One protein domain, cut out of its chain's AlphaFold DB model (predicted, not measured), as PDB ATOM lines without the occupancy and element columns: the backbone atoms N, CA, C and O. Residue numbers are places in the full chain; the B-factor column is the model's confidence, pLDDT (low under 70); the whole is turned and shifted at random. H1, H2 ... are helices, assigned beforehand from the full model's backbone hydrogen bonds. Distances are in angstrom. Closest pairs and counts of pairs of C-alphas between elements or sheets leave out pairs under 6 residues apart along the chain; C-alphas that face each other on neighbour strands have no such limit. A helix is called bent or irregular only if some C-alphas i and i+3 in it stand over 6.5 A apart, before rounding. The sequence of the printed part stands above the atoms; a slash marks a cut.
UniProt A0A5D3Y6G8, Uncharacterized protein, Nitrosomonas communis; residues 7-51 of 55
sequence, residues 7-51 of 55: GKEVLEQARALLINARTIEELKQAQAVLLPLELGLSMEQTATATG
ATOM      1  N   GLY A   7      33.788  -2.783  20.475       61.41
ATOM      2  CA  GLY A   7      32.570  -3.031  21.252       61.41
ATOM      3  C   GLY A   7      31.322  -3.258  20.398       61.41
ATOM      4  O   GLY A   7      30.376  -3.879  20.865       61.41
ATOM      5  N   LYS A   8      31.312  -2.796  19.139       67.56
ATOM      6  CA  LYS A   8      30.130  -2.910  18.272       67.56
ATOM      7  C   LYS A   8      29.874  -4.355  17.839       67.56
ATOM      8  O   LYS A   8      28.737  -4.801  17.854       67.56
ATOM      9  N   GLU A   9      30.927  -5.111  17.544       76.12
ATOM     10  CA  GLU A   9      30.819  -6.546  17.243       76.12
ATOM     11  C   GLU A   9      30.346  -7.345  18.460       76.12
ATOM     12  O   GLU A   9      29.555  -8.273  18.321       76.12
ATOM     13  N   VAL A  10      30.798  -6.962  19.658       79.25
ATOM     14  CA  VAL A  10      30.372  -7.573  20.925       79.25
ATOM     15  C   VAL A  10      28.900  -7.266  21.212       79.25
ATOM     16  O   VAL A  10      28.178  -8.139  21.680       79.25
ATOM     17  N   LEU A  11      28.434  -6.058  20.883       84.12
ATOM     18  CA  LEU A  11      27.026  -5.670  20.992       84.12
ATOM     19  C   LEU A  11      26.126  -6.458  20.036       84.12
ATOM     20  O   LEU A  11      25.100  -6.982  20.463       84.12
ATOM     21  N   GLU A  12      26.520  -6.596  18.769       87.75
ATOM     22  CA  GLU A  12      25.765  -7.400  17.799       87.75
ATOM     23  C   GLU A  12      25.715  -8.879  18.209       87.75
ATOM     24  O   GLU A  12      24.659  -9.511  18.150       87.75
ATOM     25  N   GLN A  13      26.827  -9.424  18.713       85.75
ATOM     26  CA  GLN A  13      26.868 -10.782  19.261       85.75
ATOM     27  C   GLN A  13      25.977 -10.930  20.497       85.75
ATOM     28  O   GLN A  13      25.219 -11.892  20.583       85.75
ATOM     29  N   ALA A  14      26.013  -9.974  21.428       87.75
ATOM     30  CA  ALA A  14      25.149  -9.979  22.606       87.75
ATOM     31  C   ALA A  14      23.665  -9.900  22.212       87.75
ATOM     32  O   ALA A  14      22.844 -10.615  22.781       87.75
ATOM     33  N   ARG A  15      23.315  -9.109  21.190       89.38
ATOM     34  CA  ARG A  15      21.949  -9.050  20.650       89.38
ATOM     35  C   ARG A  15      21.532 -10.385  20.034       89.38
ATOM     36  O   ARG A  15      20.433 -10.868  20.306       89.38
ATOM     37  N   ALA A  16      22.403 -10.997  19.235       90.81
ATOM     38  CA  ALA A  16      22.147 -12.302  18.637       90.81
ATOM     39  C   ALA A  16      21.991 -13.396  19.707       90.81
ATOM     40  O   ALA A  16      21.083 -14.221  19.602       90.81
ATOM     41  N   LEU A  17      22.822 -13.378  20.752       89.00
ATOM     42  CA  LEU A  17      22.712 -14.280  21.898       89.00
ATOM     43  C   LEU A  17      21.404 -14.062  22.658       89.00
ATOM     44  O   LEU A  17      20.740 -15.035  22.983       89.00
ATOM     45  N   LEU A  18      20.978 -12.814  22.868       88.94
ATOM     46  CA  LEU A  18      19.719 -12.504  23.550       88.94
ATOM     47  C   LEU A  18      18.495 -13.056  22.799       88.94
ATOM     48  O   LEU A  18      17.576 -13.576  23.424       88.94
ATOM     49  N   ILE A  19      18.493 -12.973  21.465       91.50
ATOM     50  CA  ILE A  19      17.406 -13.488  20.615       91.50
ATOM     51  C   ILE A  19      17.406 -15.025  20.568       91.50
ATOM     52  O   ILE A  19      16.343 -15.647  20.523       91.50
ATOM     53  N   ASN A  20      18.590 -15.642  20.556       93.50
ATOM     54  CA  ASN A  20      18.735 -17.089  20.399       93.50
ATOM     55  C   ASN A  20      18.838 -17.858  21.719       93.50
ATOM     56  O   ASN A  20      18.807 -19.088  21.677       93.50
ATOM     57  N   ALA A  21      18.936 -17.171  22.860       92.06
ATOM     58  CA  ALA A  21      19.087 -17.785  24.173       92.06
ATOM     59  C   ALA A  21      18.025 -18.867  24.406       92.06
ATOM     60  O   ALA A  21      16.826 -18.678  24.158       92.06
ATOM     61  N   ARG A  22      18.481 -20.029  24.870       92.88
ATOM     62  CA  ARG A  22      17.634 -21.168  25.253       92.88
ATOM     63  C   ARG A  22      17.708 -21.449  26.745       92.88
ATOM     64  O   ARG A  22      16.834 -22.133  27.271       92.88
ATOM     65  N   THR A  23      18.717 -20.905  27.414       92.50
ATOM     66  CA  THR A  23      18.930 -21.045  28.854       92.50
ATOM     67  C   THR A  23      18.899 -19.694  29.561       92.50
ATOM     68  O   THR A  23      19.076 -18.632  28.958       92.50
ATOM     69  N   ILE A  24      18.668 -19.740  30.872       89.12
ATOM     70  CA  ILE A  24      18.657 -18.547  31.721       89.12
ATOM     71  C   ILE A  24      20.066 -17.948  31.792       89.12
ATOM     72  O   ILE A  24      20.225 -16.731  31.794       89.12
ATOM     73  N   GLU A  25      21.090 -18.792  31.812       89.75
ATOM     74  CA  GLU A  25      22.497 -18.407  31.851       89.75
ATOM     75  C   GLU A  25      22.900 -17.626  30.594       89.75
ATOM     76  O   GLU A  25      23.491 -16.552  30.710       89.75
ATOM     77  N   GLU A  26      22.519 -18.107  29.406       89.19
ATOM     78  CA  GLU A  26      22.753 -17.403  28.134       89.19
ATOM     79  C   GLU A  26      22.041 -16.047  28.098       89.19
ATOM     80  O   GLU A  26      22.631 -15.041  27.693       89.19
ATOM     81  N   LEU A  27      20.789 -15.997  28.570       90.62
ATOM     82  CA  LEU A  27      20.026 -14.753  28.647       90.62
ATOM     83  C   LEU A  27      20.716 -13.739  29.570       90.62
ATOM     84  O   LEU A  27      20.899 -12.582  29.187       90.62
ATOM     85  N   LYS A  28      21.152 -14.176  30.757       89.75
ATOM     86  CA  LYS A  28      21.860 -13.329  31.728       89.75
ATOM     87  C   LYS A  28      23.181 -12.806  31.173       89.75
ATOM     88  O   LYS A  28      23.477 -11.626  31.342       89.75
ATOM     89  N   GLN A  29      23.954 -13.649  30.491       88.00
ATOM     90  CA  GLN A  29      25.213 -13.238  29.863       88.00
ATOM     91  C   GLN A  29      24.991 -12.169  28.791       88.00
ATOM     92  O   GLN A  29      25.673 -11.144  28.792       88.00
ATOM     93  N   ALA A  30      24.010 -12.372  27.910       91.38
ATOM     94  CA  ALA A  30      23.683 -11.401  26.875       91.38
ATOM     95  C   ALA A  30      23.214 -10.062  27.473       91.38
ATOM     96  O   ALA A  30      23.671  -8.992  27.064       91.38
ATOM     97  N   GLN A  31      22.352 -10.112  28.492       89.62
ATOM     98  CA  GLN A  31      21.850  -8.929  29.193       89.62
ATOM     99  C   GLN A  31      22.948  -8.181  29.965       89.62
ATOM    100  O   GLN A  31      22.971  -6.952  29.938       89.62
ATOM    101  N   ALA A  32      23.895  -8.883  30.593       88.81
ATOM    102  CA  ALA A  32      25.004  -8.261  31.320       88.81
ATOM    103  C   ALA A  32      25.897  -7.385  30.424       88.81
ATOM    104  O   ALA A  32      26.526  -6.445  30.905       88.81
ATOM    105  N   VAL A  33      25.940  -7.676  29.121       88.00
ATOM    106  CA  VAL A  33      26.685  -6.896  28.127       88.00
ATOM    107  C   VAL A  33      25.805  -5.818  27.494       88.00
ATOM    108  O   VAL A  33      26.237  -4.676  27.346       88.00
ATOM    109  N   LEU A  34      24.569  -6.158  27.125       89.31
ATOM    110  CA  LEU A  34      23.702  -5.272  26.346       89.31
ATOM    111  C   LEU A  34      23.091  -4.149  27.196       89.31
ATOM    112  O   LEU A  34      23.016  -3.012  26.736       89.31
ATOM    113  N   LEU A  35      22.702  -4.429  28.444       87.50
ATOM    114  CA  LEU A  35      22.040  -3.446  29.308       87.50
ATOM    115  C   LEU A  35      22.945  -2.244  29.665       87.50
ATOM    116  O   LEU A  35      22.498  -1.110  29.485       87.50
ATOM    117  N   PRO A  36      24.213  -2.414  30.096       86.75
ATOM    118  CA  PRO A  36      25.079  -1.262  30.349       86.75
ATOM    119  C   PRO A  36      25.419  -0.485  29.075       86.75
ATOM    120  O   PRO A  36      25.532   0.737  29.102       86.75
ATOM    121  N   LEU A  37      25.618  -1.192  27.959       84.94
ATOM    122  CA  LEU A  37      26.194  -0.606  26.750       84.94
ATOM    123  C   LEU A  37      25.158   0.045  25.826       84.94
ATOM    124  O   LEU A  37      25.465   1.074  25.229       84.94
ATOM    125  N   GLU A  38      23.952  -0.515  25.697       84.81
ATOM    126  CA  GLU A  38      22.894   0.075  24.859       84.81
ATOM    127  C   GLU A  38      21.942   0.972  25.634       84.81
ATOM    128  O   GLU A  38      21.484   1.985  25.111       84.81
ATOM    129  N   LEU A  39      21.625   0.597  26.871       83.19
ATOM    130  CA  LEU A  39      20.632   1.298  27.679       83.19
ATOM    131  C   LEU A  39      21.274   2.200  28.742       83.19
ATOM    132  O   LEU A  39      20.559   2.905  29.450       83.19
ATOM    133  N   GLY A  40      22.606   2.195  28.859       85.62
ATOM    134  CA  GLY A  40      23.334   3.052  29.793       85.62
ATOM    135  C   GLY A  40      23.101   2.706  31.264       85.62
ATOM    136  O   GLY A  40      23.252   3.583  32.114       85.62
ATOM    137  N   LEU A  41      22.700   1.464  31.576       87.75
ATOM    138  CA  LEU A  41      22.465   1.043  32.959       87.75
ATOM    139  C   LEU A  41      23.766   1.061  33.770       87.75
ATOM    140  O   LEU A  41      24.830   0.653  33.292       87.75
ATOM    141  N   SER A  42      23.662   1.446  35.044       87.38
ATOM    142  CA  SER A  42      24.736   1.211  36.009       87.38
ATOM    143  C   SER A  42      24.942  -0.292  36.237       87.38
ATOM    144  O   SER A  42      24.090  -1.127  35.911       87.38
ATOM    145  N   MET A  43      26.076  -0.654  36.839       83.94
ATOM    146  CA  MET A  43      26.353  -2.043  37.215       83.94
ATOM    147  C   MET A  43      25.302  -2.585  38.197       83.94
ATOM    148  O   MET A  43      24.876  -3.726  38.060       83.94
ATOM    149  N   GLU A  44      24.811  -1.761  39.127       87.19
ATOM    150  CA  GLU A  44      23.781  -2.162  40.099       87.19
ATOM    151  C   GLU A  44      22.422  -2.381  39.423       87.19
ATOM    152  O   GLU A  44      21.713  -3.346  39.717       87.19
ATOM    153  N   GLN A  45      22.065  -1.507  38.477       86.94
ATOM    154  CA  GLN A  45      20.826  -1.634  37.710       86.94
ATOM    155  C   GLN A  45      20.875  -2.865  36.799       86.94
ATOM    156  O   GLN A  45      19.895  -3.600  36.693       86.94
ATOM    157  N   THR A  46      22.030  -3.128  36.189       88.62
ATOM    158  CA  THR A  46      22.264  -4.321  35.365       88.62
ATOM    159  C   THR A  46      22.184  -5.592  36.202       88.62
ATOM    160  O   THR A  46      21.533  -6.556  35.796       88.62
ATOM    161  N   ALA A  47      22.782  -5.592  37.393       86.44
ATOM    162  CA  ALA A  47      22.721  -6.711  38.325       86.44
ATOM    163  C   ALA A  47      21.278  -7.001  38.770       86.44
ATOM    164  O   ALA A  47      20.819  -8.141  38.716       86.44
ATOM    165  N   THR A  48      20.520  -5.947  39.081       87.12
ATOM    166  CA  THR A  48      19.085  -6.038  39.393       87.12
ATOM    167  C   THR A  48      18.291  -6.628  38.225       87.12
ATOM    168  O   THR A  48      17.492  -7.540  38.421       87.12
ATOM    169  N   ALA A  49      18.531  -6.153  36.999       85.12
ATOM    170  CA  ALA A  49      17.825  -6.616  35.806       85.12
ATOM    171  C   ALA A  49      18.157  -8.071  35.422       85.12
ATOM    172  O   ALA A  49      17.303  -8.780  34.898       85.12
ATOM    173  N   THR A  50      19.381  -8.523  35.699       85.75
ATOM    174  CA  THR A  50      19.841  -9.900  35.436       85.75
ATOM    175  C   THR A  50      19.626 -10.848  36.621       85.75
ATOM    176  O   THR A  50      19.847 -12.056  36.501       85.75
ATOM    177  N   GLY A  51      19.167 -10.332  37.765       83.38
ATOM    178  CA  GLY A  51      18.949 -11.107  38.985       83.38
ATOM    179  C   GLY A  51      20.239 -11.693  39.564       83.38
ATOM    180  O   GLY A  51      20.214 -12.799  40.106       83.38
TER     181      GLY A  51
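Overview. This is residues 7 to 51 of the 55 residues of an uncharacterized protein of Nitrosomonas communis (UniProt A0A5D3Y6G8). Three helices lie in a row in one flat layer, the chain folding back twice as a zigzag: H1, then H2 in the middle, then the shorter H3 on the far side of H2. H2 packs on H1 along one side and on H3 along the other, and H1 and H3 have no contact with each other. The printed part has 45 residues, with three named helices in the order H1, H2, H3 and no named strand; 37 of the residues are in the helices, and the class is all helix. The whole is compact, with a radius of gyration of the C-alphas of 9.8 A, and its outline is flat, spanning 25 by 24 by 10 A.

Arrangement. H1, residues 7 to 20, touches H2, residues 24 to 38, and the two form a helical hairpin. Their closest C-alphas are those of Ala 14 and Ala 30, 4.7 A apart. They run opposite ways at a steep tilt of 38 degrees, only just past shallow, and their centres are 8.9 A apart. H2 also touches H3, residues 43 to 50, in a second helical hairpin. Here the closest C-alphas are those of Lys 28 and Thr 50, 5.4 A apart. H2 and H3 run opposite ways at a steep tilt of 39 degrees, centre to centre 9.7 A. H1 and H3 are apart. In H1 and H3 every backbone O i to N i+4 pair is within hydrogen-bond range; in H2 it is 9 of 11.

Along the chain. H1 begins with C-alpha 7 at (32.570, -3.031, 21.252) and measures 19.7 A from first to last C-alpha. H2, the longest helix with 15 residues, begins with C-alpha 24 at (18.657, -18.547, 31.721) and measures 20.3 A. It is neither bent nor irregular, but only just: C-alphas 33 and 36 are 6.3 A apart. H3, from Met 43 to Thr 50, measures 10.4 A and ends with C-alpha 50 at (19.841, -9.900, 35.436).

Size, cuts and confidence. The two C-alphas farthest apart are those of Arg 22 and Ser 42, at 25.8 A. The first and last printed C-alphas, of Gly 7 and Gly 51, are 23.8 A apart. The printed part has no cut. The link from H1 to H2, with 3 residues, is tight, and so is the link from H2 to H3, with 4 residues. The mean pLDDT of the printed part is 86.6, and residues 7 to 8 are under 70, where the model's confidence is low.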